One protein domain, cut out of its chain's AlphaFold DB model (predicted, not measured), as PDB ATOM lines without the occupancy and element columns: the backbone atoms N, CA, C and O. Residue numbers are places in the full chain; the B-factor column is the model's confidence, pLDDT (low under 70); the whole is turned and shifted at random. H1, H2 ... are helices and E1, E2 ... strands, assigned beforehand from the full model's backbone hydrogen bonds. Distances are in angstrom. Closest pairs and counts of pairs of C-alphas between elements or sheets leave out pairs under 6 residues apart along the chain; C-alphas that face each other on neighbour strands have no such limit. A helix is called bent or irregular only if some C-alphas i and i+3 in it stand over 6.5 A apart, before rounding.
ATOM      1  N   TRP A  19     356.746 202.248 218.878       64.06
ATOM      2  CA  TRP A  19     356.466 203.617 218.459       64.06
ATOM      3  C   TRP A  19     354.963 203.808 218.272       64.06
ATOM      4  O   TRP A  19     354.363 203.395 217.281       64.06
ATOM      5  N   VAL A  20     354.348 204.461 219.249       65.38
ATOM      6  CA  VAL A  20     352.944 204.852 219.212       65.38
ATOM      7  C   VAL A  20     352.870 206.294 218.728       65.38
ATOM      8  O   VAL A  20     353.268 207.222 219.437       65.38
ATOM      9  N   LYS A  21     352.347 206.481 217.509       64.56
ATOM     10  CA  LYS A  21     351.861 207.790 217.063       64.56
ATOM     11  C   LYS A  21     350.542 208.058 217.784       64.56
ATOM     12  O   LYS A  21     349.660 207.199 217.808       64.56
ATOM     13  N   TYR A  22     350.432 209.228 218.399       67.50
ATOM     14  CA  TYR A  22     349.202 209.642 219.065       67.50
ATOM     15  C   TYR A  22     348.072 209.759 218.033       67.50
ATOM     16  O   TYR A  22     348.352 210.013 216.856       67.50
ATOM     17  N   PRO A  23     346.813 209.511 218.438       64.06
ATOM     18  CA  PRO A  23     345.688 209.522 217.512       64.06
ATOM     19  C   PRO A  23     345.585 210.864 216.789       64.06
ATOM     20  O   PRO A  23     345.935 211.906 217.346       64.06
ATOM     21  N   ASP A  24     345.070 210.817 215.557       68.38
ATOM     22  CA  ASP A  24     344.688 212.019 214.825       68.38
ATOM     23  C   ASP A  24     343.773 212.872 215.721       68.38
ATOM     24  O   ASP A  24     342.773 212.389 216.261       68.38
ATOM     25  N   VAL A  25     344.157 214.132 215.919       77.25
ATOM     26  CA  VAL A  25     343.392 215.083 216.727       77.25
ATOM     27  C   VAL A  25     342.085 215.394 216.003       77.25
ATOM     28  O   VAL A  25     342.089 215.582 214.786       77.25
ATOM     29  N   ASP A  26     340.972 215.462 216.743       84.19
ATOM     30  CA  ASP A  26     339.693 215.911 216.181       84.19
ATOM     31  C   ASP A  26     339.893 217.262 215.462       84.19
ATOM     32  O   ASP A  26     340.362 218.213 216.097       84.19
ATOM     33  N   PRO A  27     339.575 217.375 214.158       85.94
ATOM     34  CA  PRO A  27     339.899 218.574 213.389       85.94
ATOM     35  C   PRO A  27     339.248 219.848 213.928       85.94
ATOM     36  O   PRO A  27     339.874 220.902 213.894       85.94
ATOM     37  N   ALA A  28     338.036 219.762 214.487       88.25
ATOM     38  CA  ALA A  28     337.362 220.915 215.082       88.25
ATOM     39  C   ALA A  28     338.063 221.369 216.374       88.25
ATOM     40  O   ALA A  28     338.274 222.566 216.588       88.25
ATOM     41  N   PHE A  29     338.481 220.427 217.225       87.81
ATOM     42  CA  PHE A  29     339.308 220.734 218.391       87.81
ATOM     43  C   PHE A  29     340.652 221.342 217.974       87.81
ATOM     44  O   PHE A  29     341.028 222.397 218.485       87.81
ATOM     45  N   TYR A  30     341.351 220.712 217.028       88.81
ATOM     46  CA  TYR A  30     342.631 221.184 216.505       88.81
ATOM     47  C   TYR A  30     342.533 222.623 215.985       88.81
ATOM     48  O   TYR A  30     343.249 223.508 216.459       88.81
ATOM     49  N   SER A  31     341.596 222.877 215.069       89.81
ATOM     50  CA  SER A  31     341.351 224.190 214.480       89.81
ATOM     51  C   SER A  31     341.033 225.246 215.539       89.81
ATOM     52  O   SER A  31     341.558 226.359 215.486       89.81
ATOM     53  N   GLN A  32     340.253 224.897 216.565       89.12
ATOM     54  CA  GLN A  32     340.002 225.788 217.694       89.12
ATOM     55  C   GLN A  32     341.282 226.131 218.475       89.12
ATOM     56  O   GLN A  32     341.502 227.304 218.785       89.12
ATOM     57  N   GLN A  33     342.142 225.146 218.764       89.81
ATOM     58  CA  GLN A  33     343.414 225.394 219.454       89.81
ATOM     59  C   GLN A  33     344.344 226.287 218.623       89.81
ATOM     60  O   GLN A  33     344.946 227.215 219.164       89.81
ATOM     61  N   VAL A  34     344.428 226.057 217.308       90.62
ATOM     62  CA  VAL A  34     345.208 226.899 216.387       90.62
ATOM     63  C   VAL A  34     344.719 228.347 216.454       90.62
ATOM     64  O   VAL A  34     345.516 229.251 216.695       90.62
ATOM     65  N   LEU A  35     343.409 228.577 216.323       89.31
ATOM     66  CA  LEU A  35     342.810 229.918 216.369       89.31
ATOM     67  C   LEU A  35     343.086 230.659 217.685       89.31
ATOM     68  O   LEU A  35     343.243 231.881 217.697       89.31
ATOM     69  N   TRP A  36     343.130 229.939 218.806       88.69
ATOM     70  CA  TRP A  36     343.375 230.543 220.111       88.69
ATOM     71  C   TRP A  36     344.842 230.853 220.364       88.69
ATOM     72  O   TRP A  36     345.143 231.935 220.878       88.69
ATOM     73  N   TYR A  37     345.737 229.929 220.009       89.75
ATOM     74  CA  TYR A  37     347.117 229.971 220.480       89.75
ATOM     75  C   TYR A  37     348.131 230.406 219.428       89.75
ATOM     76  O   TYR A  37     349.105 231.060 219.794       89.75
ATOM     77  N   LYS A  38     347.908 230.137 218.135       89.75
ATOM     78  CA  LYS A  38     348.919 230.376 217.090       89.75
ATOM     79  C   LYS A  38     349.397 231.832 217.019       89.75
ATOM     80  O   LYS A  38     350.582 232.083 216.832       89.75
ATOM     81  N   LYS A  39     348.512 232.798 217.278       87.06
ATOM     82  CA  LYS A  39     348.852 234.234 217.325       87.06
ATOM     83  C   LYS A  39     349.964 234.599 218.323       87.06
ATOM     84  O   LYS A  39     350.622 235.612 218.126       87.06
ATOM     85  N   TYR A  40     350.151 233.815 219.388       88.06
ATOM     86  CA  TYR A  40     351.214 234.041 220.375       88.06
ATOM     87  C   TYR A  40     352.567 233.499 219.906       88.06
ATOM     88  O   TYR A  40     353.589 233.939 220.405       88.06
ATOM     89  N   PHE A  41     352.569 232.566 218.953       88.00
ATOM     90  CA  PHE A  41     353.782 232.000 218.363       88.00
ATOM     91  C   PHE A  41     354.228 232.788 217.120       88.00
ATOM     92  O   PHE A  41     355.413 232.859 216.826       88.00
ATOM     93  N   ASP A  42     353.290 233.423 216.408       83.19
ATOM     94  CA  ASP A  42     353.593 234.222 215.212       83.19
ATOM     95  C   ASP A  42     353.985 235.687 215.536       83.19
ATOM     96  O   ASP A  42     354.362 236.443 214.639       83.19
ATOM     97  N   SER A  43     353.860 236.129 216.794       82.81
ATOM     98  CA  SER A  43     354.090 237.523 217.198       82.81
ATOM     99  C   SER A  43     355.441 237.695 217.905       82.81
ATOM    100  O   SER A  43     355.701 236.999 218.882       82.81
ATOM    101  N   PRO A  44     356.270 238.675 217.491       81.50
ATOM    102  CA  PRO A  44     357.550 238.960 218.143       81.50
ATOM    103  C   PRO A  44     357.395 239.589 219.538       81.50
ATOM    104  O   PRO A  44     358.389 239.757 220.239       81.50
ATOM    105  N   ASP A  45     356.173 239.963 219.934       88.31
ATOM    106  CA  ASP A  45     355.885 240.571 221.238       88.31
ATOM    107  C   ASP A  45     355.787 239.527 222.365       88.31
ATOM    108  O   ASP A  45     355.702 239.893 223.540       88.31
ATOM    109  N   PHE A  46     355.774 238.235 222.022       85.69
ATOM    110  CA  PHE A  46     355.684 237.134 222.972       85.69
ATOM    111  C   PHE A  46     356.932 236.256 222.885       85.69
ATOM    112  O   PHE A  46     357.341 235.833 221.808       85.69
ATOM    113  N   GLU A  47     357.508 235.946 224.044       85.25
ATOM    114  CA  GLU A  47     358.561 234.943 224.190       85.25
ATOM    115  C   GLU A  47     357.970 233.734 224.918       85.25
ATOM    116  O   GLU A  47     357.349 233.872 225.977       85.25
ATOM    117  N   ILE A  48     358.101 232.550 224.318       85.62
ATOM    118  CA  ILE A  48     357.552 231.314 224.875       85.62
ATOM    119  C   ILE A  48     358.656 230.589 225.627       85.62
ATOM    120  O   ILE A  48     359.555 229.996 225.038       85.62
ATOM    121  N   GLU A  49     358.547 230.614 226.949       84.62
ATOM    122  CA  GLU A  49     359.482 229.955 227.849       84.62
ATOM    123  C   GLU A  49     358.811 228.802 228.603       84.62
ATOM    124  O   GLU A  49     357.605 228.811 228.855       84.62
ATOM    125  N   ASN A  50     359.624 227.837 229.043       85.69
ATOM    126  CA  ASN A  50     359.218 226.769 229.963       85.69
ATOM    127  C   ASN A  50     358.037 225.913 229.459       85.69
ATOM    128  O   ASN A  50     357.136 225.574 230.231       85.69
ATOM    129  N   LEU A  51     358.035 225.548 228.170       88.56
ATOM    130  CA  LEU A  51     357.002 224.671 227.618       88.56
ATOM    131  C   LEU A  51     357.026 223.310 228.326       88.56
ATOM    132  O   LEU A  51     358.059 222.634 228.376       88.56
ATOM    133  N   LYS A  52     355.865 222.920 228.855       91.38
ATOM    134  CA  LYS A  52     355.659 221.673 229.589       91.38
ATOM    135  C   LYS A  52     354.567 220.844 228.926       91.38
ATOM    136  O   LYS A  52     353.514 221.374 228.575       91.38
ATOM    137  N   ILE A  53     354.805 219.544 228.796       90.12
ATOM    138  CA  ILE A  53     353.821 218.575 228.311       90.12
ATOM    139  C   ILE A  53     353.535 217.577 229.421       90.12
ATOM    140  O   ILE A  53     354.453 216.955 229.953       90.12
ATOM    141  N   THR A  54     352.254 217.390 229.721       91.44
ATOM    142  CA  THR A  54     351.769 216.384 230.664       91.44
ATOM    143  C   THR A  54     350.969 215.330 229.909       91.44
ATOM    144  O   THR A  54     350.057 215.658 229.151       91.44
ATOM    145  N   LEU A  55     351.323 214.060 230.103       89.38
ATOM    146  CA  LEU A  55     350.756 212.917 229.393       89.38
ATOM    147  C   LEU A  55     350.206 211.909 230.393       89.38
ATOM    148  O   LEU A  55     350.963 211.335 231.178       89.38
ATOM    149  N   GLU A  56     348.909 211.631 230.317       91.25
ATOM    150  CA  GLU A  56     348.320 210.479 230.994       91.25
ATOM    151  C   GLU A  56     348.517 209.235 230.121       91.25
ATOM    152  O   GLU A  56     348.042 209.156 228.989       91.25
ATOM    153  N   ASN A  57     349.254 208.258 230.641       87.75
ATOM    154  CA  ASN A  57     349.607 207.034 229.940       87.75
ATOM    155  C   ASN A  57     348.865 205.854 230.558       87.75
ATOM    156  O   ASN A  57     348.761 205.749 231.779       87.75
ATOM    157  N   THR A  58     348.412 204.933 229.708       89.69
ATOM    158  CA  THR A  58     347.818 203.660 230.123       89.69
ATOM    159  C   THR A  58     348.640 202.509 229.560       89.69
ATOM    160  O   THR A  58     348.838 202.421 228.350       89.69
ATOM    161  N   VAL A  59     349.102 201.602 230.421       88.81
ATOM    162  CA  VAL A  59     349.913 200.443 230.029       88.81
ATOM    163  C   VAL A  59     349.284 199.159 230.554       88.81
ATOM    164  O   VAL A  59     348.729 199.111 231.649       88.81
ATOM    165  N   LYS A  60     349.385 198.093 229.757       89.44
ATOM    166  CA  LYS A  60     348.989 196.740 230.145       89.44
ATOM    167  C   LYS A  60     350.039 195.742 229.687       89.44
ATOM    168  O   LYS A  60     350.256 195.582 228.485       89.44
ATOM    169  N   LEU A  61     350.617 195.001 230.628       88.88
ATOM    170  CA  LEU A  61     351.421 193.835 230.285       88.88
ATOM    171  C   LEU A  61     350.487 192.708 229.824       88.88
ATOM    172  O   LEU A  61     349.666 192.196 230.593       88.88
ATOM    173  N   LYS A  62     350.589 192.318 228.549       85.31
ATOM    174  CA  LYS A  62     349.885 191.131 228.048       85.31
ATOM    175  C   LYS A  62     350.444 189.895 228.752       85.31
ATOM    176  O   LYS A  62     351.657 189.735 228.861       85.31
ATOM    177  N   GLY A  63     349.552 189.032 229.233       80.25
ATOM    178  CA  GLY A  63     349.952 187.798 229.900       80.25
ATOM    179  C   GLY A  63     350.788 186.919 228.976       80.25
ATOM    180  O   GLY A  63     350.422 186.708 227.822       80.25
ATOM    181  N   ASN A  64     351.903 186.413 229.494       78.25
ATOM    182  CA  ASN A  64     352.755 185.460 228.799       78.25
ATOM    183  C   ASN A  64     353.158 184.314 229.749       78.25
ATOM    184  O   ASN A  64     352.979 184.402 230.965       78.25
ATOM    185  N   GLY A  65     353.656 183.211 229.185       80.56
ATOM    186  CA  GLY A  65     354.028 182.017 229.955       80.56
ATOM    187  C   GLY A  65     355.397 182.083 230.644       80.56
ATOM    188  O   GLY A  65     355.704 181.199 231.436       80.56
ATOM    189  N   HIS A  66     356.220 183.093 230.348       85.00
ATOM    190  CA  HIS A  66     357.629 183.163 230.748       85.00
ATOM    191  C   HIS A  66     357.897 184.121 231.915       85.00
ATOM    192  O   HIS A  66     358.780 183.857 232.724       85.00
ATOM    193  N   TYR A  67     357.146 185.214 232.014       90.12
ATOM    194  CA  TYR A  67     357.238 186.202 233.082       90.12
ATOM    195  C   TYR A  67     355.871 186.851 233.310       90.12
ATOM    196  O   TYR A  67     355.085 187.045 232.381       90.12
ATOM    197  N   LYS A  68     355.566 187.166 234.569       91.44
ATOM    198  CA  LYS A  68     354.291 187.770 234.974       91.44
ATOM    199  C   LYS A  68     354.444 189.220 235.404       91.44
ATOM    200  O   LYS A  68     353.431 189.891 235.560       91.44
ATOM    201  N   THR A  69     355.675 189.691 235.582       92.69
ATOM    202  CA  THR A  69     355.956 191.041 236.067       92.69
ATOM    203  C   THR A  69     357.058 191.684 235.240       92.69
ATOM    204  O   THR A  69     358.019 191.026 234.852       92.69
ATOM    205  N   VAL A  70     356.955 192.990 235.010       94.31
ATOM    206  CA  VAL A  70     358.068 193.818 234.521       94.31
ATOM    207  C   VAL A  70     358.237 195.036 235.420       94.31
ATOM    208  O   VAL A  70     357.319 195.391 236.162       94.31
ATOM    209  N   LYS A  71     359.412 195.668 235.402       95.00
ATOM    210  CA  LYS A  71     359.686 196.858 236.221       95.00
ATOM    211  C   LYS A  71     360.337 197.969 235.419       95.00
ATOM    212  O   LYS A  71     360.969 197.711 234.397       95.00
ATOM    213  N   ASN A  72     360.237 199.182 235.958       94.75
ATOM    214  CA  ASN A  72     361.033 200.335 235.536       94.75
ATOM    215  C   ASN A  72     360.905 200.611 234.032       94.75
ATOM    216  O   ASN A  72     361.893 200.621 233.301       94.75
ATOM    217  N   LEU A  73     359.669 200.815 233.574       93.56
ATOM    218  CA  LEU A  73     359.372 201.070 232.167       93.56
ATOM    219  C   LEU A  73     360.091 202.342 231.702       93.56
ATOM    220  O   LEU A  73     359.824 203.428 232.222       93.56
ATOM    221  N   LYS A  74     360.992 202.214 230.726       93.44
ATOM    222  CA  LYS A  74     361.711 203.338 230.128       93.44
ATOM    223  C   LYS A  74     361.010 203.786 228.852       93.44
ATOM    224  O   LYS A  74     361.013 203.071 227.848       93.44
ATOM    225  N   LEU A  75     360.459 204.992 228.903       91.50
ATOM    226  CA  LEU A  75     359.740 205.638 227.817       91.50
ATOM    227  C   LEU A  75     360.604 206.727 227.190       91.50
ATOM    228  O   LEU A  75     361.137 207.573 227.911       91.50
ATOM    229  N   ASN A  76     360.693 206.728 225.867       91.06
ATOM    230  CA  ASN A  76     361.261 207.825 225.097       91.06
ATOM    231  C   ASN A  76     360.136 208.550 224.356       91.06
ATOM    232  O   ASN A  76     359.178 207.924 223.902       91.06
ATOM    233  N   PHE A  77     360.259 209.867 224.227       90.12
ATOM    234  CA  PHE A  77     359.318 210.705 223.498       90.12
ATOM    235  C   PHE A  77     360.058 211.441 222.398       90.12
ATOM    236  O   PHE A  77     361.104 212.041 222.651       90.12
ATOM    237  N   TYR A  78     359.500 211.397 221.198       89.62
ATOM    238  CA  TYR A  78     360.091 211.952 219.993       89.62
ATOM    239  C   TYR A  78     359.126 212.894 219.295       89.62
ATOM    240  O   TYR A  78     357.914 212.778 219.454       89.62
ATOM    241  N   PHE A  79     359.665 213.771 218.463       88.69
ATOM    242  CA  PHE A  79     358.912 214.465 217.429       88.69
ATOM    243  C   PHE A  79     359.697 214.425 216.120       88.69
ATOM    244  O   PHE A  79     360.907 214.200 216.135       88.69
ATOM    245  N   TYR A  80     359.020 214.594 214.990       86.19
ATOM    246  CA  TYR A  80     359.700 214.625 213.701       86.19
ATOM    247  C   TYR A  80     360.174 216.050 213.405       86.19
ATOM    248  O   TYR A  80     359.376 216.978 213.278       86.19
ATOM    249  N   ASN A  81     361.485 216.253 213.309       86.44
ATOM    250  CA  ASN A  81     362.027 217.522 212.857       86.44
ATOM    251  C   ASN A  81     362.081 217.515 211.323       86.44
ATOM    252  O   ASN A  81     362.887 216.818 210.707       86.44
ATOM    253  N   TYR A  82     361.208 218.311 210.708       84.00
ATOM    254  CA  TYR A  82     361.102 218.437 209.255       84.00
ATOM    255  C   TYR A  82     362.293 219.159 208.607       84.00
ATOM    256  O   TYR A  82     362.539 218.953 207.420       84.00
ATOM    257  N   GLU A  83     363.042 219.974 209.354       85.44
ATOM    258  CA  GLU A  83     364.245 220.650 208.853       85.44
ATOM    259  C   GLU A  83     365.412 219.668 208.713       85.44
ATOM    260  O   GLU A  83     366.116 219.666 207.703       85.44
ATOM    261  N   THR A  84     365.600 218.804 209.716       86.81
ATOM    262  CA  THR A  84     366.668 217.790 209.735       86.81
ATOM    263  C   THR A  84     366.236 216.452 209.133       86.81
ATOM    264  O   THR A  84     367.075 215.577 208.924       86.81
ATOM    265  N   GLN A  85     364.942 216.303 208.834       84.06
ATOM    266  CA  GLN A  85     364.291 215.076 208.368       84.06
ATOM    267  C   GLN A  85     364.507 213.877 209.302       84.06
ATOM    268  O   GLN A  85     364.602 212.736 208.845       84.06
ATOM    269  N   ASN A  86     364.582 214.117 210.614       84.75
ATOM    270  CA  ASN A  86     364.894 213.085 211.596       84.75
ATOM    271  C   ASN A  86     364.021 213.189 212.855       84.75
ATOM    272  O   ASN A  86     363.477 214.245 213.168       84.75
ATOM    273  N   TYR A  87     363.895 212.085 213.593       86.31
ATOM    274  CA  TYR A  87     363.192 212.074 214.874       86.31
ATOM    275  C   TYR A  87     364.099 212.589 215.991       86.31
ATOM    276  O   TYR A  87     365.161 212.023 216.258       86.31
ATOM    277  N   GLU A  88     363.660 213.640 216.675       88.19
ATOM    278  CA  GLU A  88     364.383 214.258 217.781       88.19
ATOM    279  C   GLU A  88     363.760 213.894 219.123       88.19
ATOM    280  O   GLU A  88     362.539 213.835 219.270       88.19
ATOM    281  N   VAL A  89     364.613 213.633 220.116       88.25
ATOM    282  CA  VAL A  89     364.186 213.263 221.468       88.25
ATOM    283  C   VAL A  89     363.665 214.505 222.187       88.25
ATOM    284  O   VAL A  89     364.428 215.417 222.487       88.25
ATOM    285  N   VAL A  90     362.380 214.495 222.534       89.62
ATOM    286  CA  VAL A  90     361.761 215.470 223.444       89.62
ATOM    287  C   VAL A  90     362.218 215.207 224.877       89.62
ATOM    288  O   VAL A  90     362.521 216.124 225.634       89.62
ATOM    289  N   GLY A  91     362.265 213.933 225.267       88.56
ATOM    290  CA  GLY A  91     362.705 213.523 226.592       88.56
ATOM    291  C   GLY A  91     362.584 212.021 226.810       88.56
ATOM    292  O   GLY A  91     361.956 211.307 226.030       88.56
ATOM    293  N   ALA A  92     363.182 211.544 227.898       90.25
ATOM    294  CA  ALA A  92     363.083 210.158 228.335       90.25
ATOM    295  C   ALA A  92     362.696 210.096 229.814       90.25
ATOM    296  O   ALA A  92     363.166 210.899 230.626       90.25
ATOM    297  N   LYS A  93     361.838 209.141 230.177       92.88
ATOM    298  CA  LYS A  93     361.348 208.962 231.547       92.88
ATOM    299  C   LYS A  93     361.341 207.493 231.933       92.88
ATOM    300  O   LYS A  93     360.931 206.633 231.161       92.88
ATOM    301  N   VAL A  94     361.790 207.221 233.154       94.06
ATOM    302  CA  VAL A  94     361.733 205.890 233.759       94.06
ATOM    303  C   VAL A  94     360.613 205.883 234.784       94.06
ATOM    304  O   VAL A  94     360.663 206.601 235.784       94.06
ATOM    305  N   VAL A  95     359.597 205.064 234.538       93.50
ATOM    306  CA  VAL A  95     358.462 204.884 235.441       93.50
ATOM    307  C   VAL A  95     358.829 203.802 236.450       93.50
ATOM    308  O   VAL A  95     358.708 202.609 236.173       93.50
ATOM    309  N   MET A  96     359.316 204.224 237.620       92.44
ATOM    310  CA  MET A  96     359.752 203.330 238.702       92.44
ATOM    311  C   MET A  96     358.558 202.660 239.396       92.44
ATOM    312  O   MET A  96     358.103 203.098 240.453       92.44
ATOM    313  N   ARG A  97     358.022 201.616 238.761       92.44
ATOM    314  CA  ARG A  97     356.876 200.819 239.217       92.44
ATOM    315  C   ARG A  97     357.033 199.359 238.796       92.44
ATOM    316  O   ARG A  97     357.894 199.027 237.977       92.44
ATOM    317  N   HIS A  98     356.179 198.508 239.352       92.75
ATOM    318  CA  HIS A  98     356.004 197.118 238.947       92.75
ATOM    319  C   HIS A  98     354.725 197.023 238.135       92.75
ATOM    320  O   HIS A  98     353.705 197.504 238.605       92.75
ATOM    321  N   PHE A  99     354.791 196.380 236.974       92.88
ATOM    322  CA  PHE A  99     353.646 196.160 236.101       92.88
ATOM    323  C   PHE A  99     353.338 194.670 236.042       92.88
ATOM    324  O   PHE A  99     354.166 193.872 235.587       92.88
ATOM    325  N   GLU A 100     352.150 194.295 236.503       92.25
ATOM    326  CA  GLU A 100     351.707 192.902 236.541       92.25
ATOM    327  C   GLU A 100     350.913 192.510 235.289       92.25
ATOM    328  O   GLU A 100     350.140 193.280 234.713       92.25
ATOM    329  N   ALA A 101     351.082 191.260 234.866       91.12
ATOM    330  CA  ALA A 101     350.383 190.696 233.726       91.12
ATOM    331  C   ALA A 101     348.860 190.741 233.919       91.12
ATOM    332  O   ALA A 101     348.314 190.227 234.892       91.12
ATOM    333  N   GLY A 102     348.158 191.300 232.932       85.75
ATOM    334  CA  GLY A 102     346.699 191.396 232.930       85.75
ATOM    335  C   GLY A 102     346.130 192.613 233.665       85.75
ATOM    336  O   GLY A 102     344.958 192.923 233.439       85.75
ATOM    337  N   VAL A 103     346.940 193.335 234.442       89.62
ATOM    338  CA  VAL A 103     346.547 194.574 235.126       89.62
ATOM    339  C   VAL A 103     346.759 195.766 234.190       89.62
ATOM    340  O   VAL A 103     347.753 195.841 233.469       89.62
ATOM    341  N   VAL A 104     345.778 196.668 234.152       91.56
ATOM    342  CA  VAL A 104     345.883 197.952 233.450       91.56
ATOM    343  C   VAL A 104     346.313 198.993 234.468       91.56
ATOM    344  O   VAL A 104     345.650 199.154 235.490       91.56
ATOM    345  N   GLU A 105     347.392 199.702 234.175       90.75
ATOM    346  CA  GLU A 105     347.906 200.764 235.028       90.75
ATOM    347  C   GLU A 105     347.915 202.098 234.304       90.75
ATOM    348  O   GLU A 105     348.211 202.168 233.109       90.75
ATOM    349  N   THR A 106     347.634 203.154 235.063       92.75
ATOM    350  CA  THR A 106     347.711 204.535 234.601       92.75
ATOM    351  C   THR A 106     348.786 205.304 235.360       92.75
ATOM    352  O   THR A 106     349.025 205.109 236.562       92.75
ATOM    353  N   PHE A 107     349.494 206.171 234.644       92.50
ATOM    354  CA  PHE A 107     350.503 207.047 235.223       92.50
ATOM    355  C   PHE A 107     350.682 208.305 234.385       92.50
ATOM    356  O   PHE A 107     350.455 208.313 233.178       92.50
ATOM    357  N   GLU A 108     351.131 209.364 235.045       93.31
ATOM    358  CA  GLU A 108     351.407 210.640 234.408       93.31
ATOM    359  C   GLU A 108     352.900 210.768 234.096       93.31
ATOM    360  O   GLU A 108     353.756 210.371 234.893       93.31
ATOM    361  N   VAL A 109     353.203 211.316 232.925       91.62
ATOM    362  CA  VAL A 109     354.549 211.690 232.510       91.62
ATOM    363  C   VAL A 109     354.575 213.177 232.207       91.62
ATOM    364  O   VAL A 109     353.798 213.660 231.391       91.62
ATOM    365  N   GLU A 110     355.518 213.880 232.826       93.06
ATOM    366  CA  GLU A 110     355.774 215.293 232.566       93.06
ATOM    367  C   GLU A 110     357.107 215.471 231.830       93.06
ATOM    368  O   GLU A 110     358.140 214.934 232.254       93.06
ATOM    369  N   LEU A 111     357.074 216.214 230.725       91.00
ATOM    370  CA  LEU A 111     358.223 216.620 229.923       91.00
ATOM    371  C   LEU A 111     358.375 218.137 230.045       91.00
ATOM    372  O   LEU A 111     357.443 218.874 229.728       91.00
ATOM    373  N   ASP A 112     359.539 218.587 230.500       90.38
ATOM    374  CA  ASP A 112     359.848 219.997 230.744       90.38
ATOM    375  C   ASP A 112     360.842 220.518 229.697       90.38
ATOM    376  O   ASP A 112     361.620 219.739 229.144       90.38
ATOM    377  N   ASN A 113     360.863 221.837 229.477       86.06
ATOM    378  CA  ASN A 113     361.771 222.523 228.542       86.06
ATOM    379  C   ASN A 113     361.696 221.978 227.109       86.06
ATOM    380  O   ASN A 113     362.710 221.796 226.436       86.06
ATOM    381  N   VAL A 114     360.479 221.694 226.655       88.88
ATOM    382  CA  VAL A 114     360.240 221.163 225.315       88.88
ATOM    383  C   VAL A 114     360.460 222.260 224.269       88.88
ATOM    384  O   VAL A 114     360.067 223.409 224.473       88.88
ATOM    385  N   SER A 115     361.078 221.901 223.139       87.31
ATOM    386  CA  SER A 115     361.308 222.827 222.022       87.31
ATOM    387  C   SER A 115     359.989 223.390 221.488       87.31
ATOM    388  O   SER A 115     359.039 222.637 221.255       87.31
ATOM    389  N   THR A 116     359.937 224.700 221.232       87.88
ATOM    390  CA  THR A 116     358.758 225.336 220.626       87.88
ATOM    391  C   THR A 116     358.517 224.851 219.196       87.88
ATOM    392  O   THR A 116     357.364 224.825 218.770       87.88
ATOM    393  N   GLN A 117     359.545 224.331 218.508       86.25
ATOM    394  CA  GLN A 117     359.435 223.713 217.175       86.25
ATOM    395  C   GLN A 117     358.428 222.552 217.133       86.25
ATOM    396  O   GLN A 117     357.751 222.342 216.125       86.25
ATOM    397  N   LEU A 118     358.262 221.809 218.235       88.62
ATOM    398  CA  LEU A 118     357.213 220.789 218.331       88.62
ATOM    399  C   LEU A 118     355.817 221.403 218.144       88.62
ATOM    400  O   LEU A 118     354.938 220.801 217.537       88.62
ATOM    401  N   ILE A 119     355.581 222.598 218.672       89.19
ATOM    402  CA  ILE A 119     354.272 223.239 218.575       89.19
ATOM    403  C   ILE A 119     354.152 224.023 217.266       89.19
ATOM    404  O   ILE A 119     353.154 223.899 216.559       89.19
ATOM    405  N   GLU A 120     355.177 224.795 216.918       87.88
ATOM    406  CA  GLU A 120     355.190 225.680 215.752       87.88
ATOM    407  C   GLU A 120     355.182 224.913 214.431       87.88
ATOM    408  O   GLU A 120     354.366 225.204 213.553       87.88
ATOM    409  N   ASP A 121     356.070 223.928 214.295       84.38
ATOM    410  CA  ASP A 121     356.319 223.251 213.023       84.38
ATOM    411  C   ASP A 121     355.579 221.930 212.888       84.38
ATOM    412  O   ASP A 121     355.204 221.553 211.778       84.38
ATOM    413  N   ASN A 122     355.331 221.238 213.999       87.94
ATOM    414  CA  ASN A 122     354.598 219.977 213.974       87.94
ATOM    415  C   ASN A 122     353.122 220.203 214.270       87.94
ATOM    416  O   ASN A 122     352.285 219.976 213.395       87.94
ATOM    417  N   TYR A 123     352.782 220.710 215.456       88.25
ATOM    418  CA  TYR A 123     351.375 220.808 215.833       88.25
ATOM    419  C   TYR A 123     350.629 221.781 214.922       88.25
ATOM    420  O   TYR A 123     349.762 221.348 214.176       88.25
ATOM    421  N   PHE A 124     350.998 223.061 214.873       88.00
ATOM    422  CA  PHE A 124     350.234 224.064 214.121       88.00
ATOM    423  C   PHE A 124     350.323 223.964 212.595       88.00
ATOM    424  O   PHE A 124     349.420 224.446 211.908       88.00
ATOM    425  N   LYS A 125     351.404 223.404 212.042       84.56
ATOM    426  CA  LYS A 125     351.570 223.294 210.582       84.56
ATOM    427  C   LYS A 125     351.209 221.919 210.032       84.56
ATOM    428  O   LYS A 125     350.964 221.820 208.831       84.56
ATOM    429  N   LYS A 126     351.234 220.867 210.856       83.81
ATOM    430  CA  LYS A 126     351.073 219.472 210.407       83.81
ATOM    431  C   LYS A 126     350.026 218.689 211.195       83.81
ATOM    432  O   LYS A 126     349.705 217.569 210.798       83.81
ATOM    433  N   GLY A 127     349.472 219.249 212.272       80.88
ATOM    434  CA  GLY A 127     348.589 218.520 213.186       80.88
ATOM    435  C   GLY A 127     349.296 217.343 213.862       80.88
ATOM    436  O   GLY A 127     348.644 216.395 214.292       80.88
ATOM    437  N   GLU A 128     350.629 217.371 213.909       84.81
ATOM    438  CA  GLU A 128     351.447 216.310 214.481       84.81
ATOM    439  C   GLU A 128     351.961 216.723 215.848       84.81
ATOM    440  O   GLU A 128     352.214 217.893 216.110       84.81
ATOM    441  N   PHE A 129     352.107 215.758 216.746       85.88
ATOM    442  CA  PHE A 129     352.582 216.035 218.090       85.88
ATOM    443  C   PHE A 129     353.771 215.132 218.395       85.88
ATOM    444  O   PHE A 129     354.724 215.072 217.620       85.88
ATOM    445  N   ILE A 130     353.730 214.423 219.512       87.69
ATOM    446  CA  ILE A 130     354.803 213.529 219.923       87.69
ATOM    447  C   ILE A 130     354.535 212.091 219.471       87.69
ATOM    448  O   ILE A 130     353.414 211.710 219.139       87.69
ATOM    449  N   ILE A 131     355.581 211.278 219.502       87.44
ATOM    450  CA  ILE A 131     355.556 209.824 219.364       87.44
ATOM    451  C   ILE A 131     356.177 209.265 220.635       87.44
ATOM    452  O   ILE A 131     357.221 209.747 221.073       87.44
ATOM    453  N   SER A 132     355.547 208.268 221.244       86.88
ATOM    454  CA  SER A 132     356.110 207.590 222.415       86.88
ATOM    455  C   SER A 132     356.645 206.219 222.043       86.88
ATOM    456  O   SER A 132     355.993 205.491 221.303       86.88
ATOM    457  N   GLU A 133     357.776 205.846 222.623       87.56
ATOM    458  CA  GLU A 133     358.415 204.545 222.477       87.56
ATOM    459  C   GLU A 133     358.622 203.907 223.853       87.56
ATOM    460  O   GLU A 133     359.184 204.523 224.762       87.56
ATOM    461  N   VAL A 134     358.250 202.634 223.991       88.62
ATOM    462  CA  VAL A 134     358.760 201.784 225.077       88.62
ATOM    463  C   VAL A 134     360.140 201.269 224.680       88.62
ATOM    464  O   VAL A 134     360.246 200.342 223.879       88.62
ATOM    465  N   SER A 135     361.190 201.875 225.232       89.31
ATOM    466  CA  SER A 135     362.571 201.573 224.838       89.31
ATOM    467  C   SER A 135     363.159 200.363 225.562       89.31
ATOM    468  O   SER A 135     363.866 199.562 224.958       89.31
ATOM    469  N   ASP A 136     362.866 200.212 226.857       92.75
ATOM    470  CA  ASP A 136     363.355 199.096 227.663       92.75
ATOM    471  C   ASP A 136     362.523 198.930 228.943       92.75
ATOM    472  O   ASP A 136     361.778 199.826 229.353       92.75
ATOM    473  N   TYR A 137     362.658 197.770 229.573       93.94
ATOM    474  CA  TYR A 137     362.145 197.472 230.907       93.94
ATOM    475  C   TYR A 137     362.882 196.267 231.491       93.94
ATOM    476  O   TYR A 137     363.413 195.415 230.774       93.94
ATOM    477  N   GLU A 138     362.881 196.165 232.814       95.88
ATOM    478  CA  GLU A 138     363.449 195.020 233.518       95.88
ATOM    479  C   GLU A 138     362.463 193.847 233.524       95.88
ATOM    480  O   GLU A 138     361.271 194.029 233.787       95.88
ATOM    481  N   ILE A 139     362.978 192.634 233.304       94.56
ATOM    482  CA  ILE A 139     362.237 191.372 233.410       94.56
ATOM    483  C   ILE A 139     362.838 190.568 234.573       94.56
ATOM    484  O   ILE A 139     363.803 189.818 234.372       94.56
ATOM    485  N   PRO A 140     362.311 190.717 235.803       92.94
ATOM    486  CA  PRO A 140     362.908 190.130 236.999       92.94
ATOM    487  C   PRO A 140     363.039 188.608 236.928       92.94
ATOM    488  O   PRO A 140     364.097 188.079 237.265       92.94
ATOM    489  N   GLU A 141     362.007 187.897 236.452       93.12
ATOM    490  CA  GLU A 141     362.021 186.429 236.385       93.12
ATOM    491  C   GLU A 141     363.119 185.879 235.462       93.12
ATOM    492  O   GLU A 141     363.593 184.763 235.672       93.12
ATOM    493  N   LEU A 142     363.548 186.659 234.466       92.25
ATOM    494  CA  LEU A 142     364.585 186.272 233.507       92.25
ATOM    495  C   LEU A 142     365.951 186.903 233.807       92.25
ATOM    496  O   LEU A 142     366.919 186.599 233.113       92.25
ATOM    497  N   SER A 143     366.046 187.776 234.820       93.88
ATOM    498  CA  SER A 143     367.266 188.531 235.150       93.88
ATOM    499  C   SER A 143     367.885 189.233 233.930       93.88
ATOM    500  O   SER A 143     369.100 189.234 233.736       93.88
ATOM    501  N   THR A 144     367.037 189.805 233.074       95.00
ATOM    502  CA  THR A 144     367.437 190.484 231.834       95.00
ATOM    503  C   THR A 144     366.544 191.695 231.565       95.00
ATOM    504  O   THR A 144     365.605 191.958 232.320       95.00
ATOM    505  N   THR A 145     366.833 192.434 230.498       94.50
ATOM    506  CA  THR A 145     365.998 193.541 230.021       94.50
ATOM    507  C   THR A 145     365.313 193.181 228.709       94.50
ATOM    508  O   THR A 145     365.749 192.266 227.997       94.50
ATOM    509  N   TYR A 146     364.239 193.896 228.376       90.50
ATOM    510  CA  TYR A 146     363.560 193.741 227.093       90.50
ATOM    511  C   TYR A 146     364.512 193.933 225.920       90.50
ATOM    512  O   TYR A 146     364.543 193.090 225.029       90.50
ATOM    513  N   GLU A 147     365.328 194.984 225.940       90.62
ATOM    514  CA  GLU A 147     366.265 195.293 224.862       90.62
ATOM    515  C   GLU A 147     367.237 194.125 224.614       90.62
ATOM    516  O   GLU A 147     367.464 193.699 223.474       90.62
ATOM    517  N   THR A 148     367.772 193.547 225.692       92.50
ATOM    518  CA  THR A 148     368.708 192.419 225.623       92.50
ATOM    519  C   THR A 148     368.030 191.156 225.091       92.50
ATOM    520  O   THR A 148     368.570 190.478 224.208       92.50
ATOM    521  N   LEU A 149     366.829 190.853 225.592       90.12
ATOM    522  CA  LEU A 149     366.037 189.709 225.153       90.12
ATOM    523  C   LEU A 149     365.623 189.845 223.680       90.12
ATOM    524  O   LEU A 149     365.831 188.921 222.892       90.12
ATOM    525  N   ALA A 150     365.099 191.008 223.289       87.62
ATOM    526  CA  ALA A 150     364.656 191.307 221.932       87.62
ATOM    527  C   ALA A 150     365.807 191.195 220.928       87.62
ATOM    528  O   ALA A 150     365.632 190.602 219.864       87.62
ATOM    529  N   ARG A 151     367.008 191.686 221.269       88.06
ATOM    530  CA  ARG A 151     368.211 191.529 220.432       88.06
ATOM    531  C   ARG A 151     368.562 190.055 220.207       88.06
ATOM    532  O   ARG A 151     368.860 189.660 219.081       88.06
ATOM    533  N   SER A 152     368.491 189.237 221.259       88.94
ATOM    534  CA  SER A 152     368.733 187.792 221.167       88.94
ATOM    535  C   SER A 152     367.734 187.099 220.236       88.94
ATOM    536  O   SER A 152     368.145 186.346 219.351       88.94
ATOM    537  N   VAL A 153     366.439 187.401 220.384       88.06
ATOM    538  CA  VAL A 153     365.362 186.838 219.550       88.06
ATOM    539  C   VAL A 153     365.511 187.268 218.089       88.06
ATOM    540  O   VAL A 153     365.526 186.413 217.205       88.06
ATOM    541  N   LYS A 154     365.701 188.569 217.826       85.25
ATOM    542  CA  LYS A 154     365.863 189.119 216.466       85.25
ATOM    543  C   LYS A 154     367.042 188.484 215.714       85.25
ATOM    544  O   LYS A 154     366.967 188.325 214.506       85.25
TER     545      LYS A 154
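What this domain is: This is residues 19 to 154 of the 500 residues of an uncharacterized protein of Bdellovibrionales bacterium GWA2_49_15 (UniProt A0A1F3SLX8). Look for a long, loose sandwich, two sheets partly face to face with their strands crossed: a twisted four-stranded sheet E1 E6 E3 E4 has the two-stranded ribbon E2 E5 over part of one face. Helices H1 and H2 make one end of the long axis, and H3 packs on E6 toward the other end. The 136 printed residues hold three named helices and six named strands, along the chain E1 H1 E2 E3 E4 E5 H2 E6 H3, class mixed, both sheets antiparallel. The whole is loose, with a radius of gyration of the C-alphas of 18.1 A, and elongated, spanning 57 by 29 by 24 A.

How they stand to each other: Start at the hairpin of E3, residues 69 to 81, and E4, residues 86 to 100, where N 75 and O 93 are 2.8 A apart, within hydrogen-bond range. E3 bends by 58 degrees at residue 72 and E4 by 82 degrees at residue 97. On the other side of E3 find E6, residues 131 to 139, with N 133 and O 76 2.8 A apart; next to E6 is the edge strand E1, residues 19 to 21, with N 20 and O 132 2.8 A apart. The ribbon pairs E2, residues 53 to 60, with E5, residues 104 to 111, N 55 and O 109 being 2.8 A apart. The two sheets' facing parts are 9.1 A centre to centre, their strands at 43 degrees; the closest C-alphas of E4 and E5, Gly 91 and Leu 111, are 6.4 A apart. H2, residues 117 to 126, is on the larger sheet over E3, across the strands at 72 degrees on the local plane, which is only just defined, by 6 C-alphas. H1, residues 27 to 41, is not on that sheet but touches H2, Val 34 to Phe 124 being the closest C-alphas at 6.2 A, opposite ways at a steep tilt of 43 degrees. H3, residues 146 to 154, is on the sheet over none of its strands, at a height over the sheet of 6.2 A. In H3 every O i to N i+4 pair is within hydrogen-bond range, in H1 8 of 11 and in H2 3 of 6.

Where its parts are: Find C-alpha 69 at (355.956, 191.041, 236.067); from there E3 runs 35.7 A to C-alpha 81 at (362.027, 217.522, 212.857). E4 measures 34.7 A, E6 24.1 A, E5 22.7 A, E2 22.4 A and H1 19.9 A. H1 is irregular, C-alphas 36 and 39 being 7.2 A apart. H3 ends at C-alpha 154, (365.863, 189.119, 216.466).

The domain as a whole: The C-alphas farthest apart, Asp 45 and Gly 65, are 59.2 A apart. The printed part has no cut, and its one long link is H1 to E2. Mean pLDDT of the printed part is 87.8; look for values under 70 at residues 19 to 24.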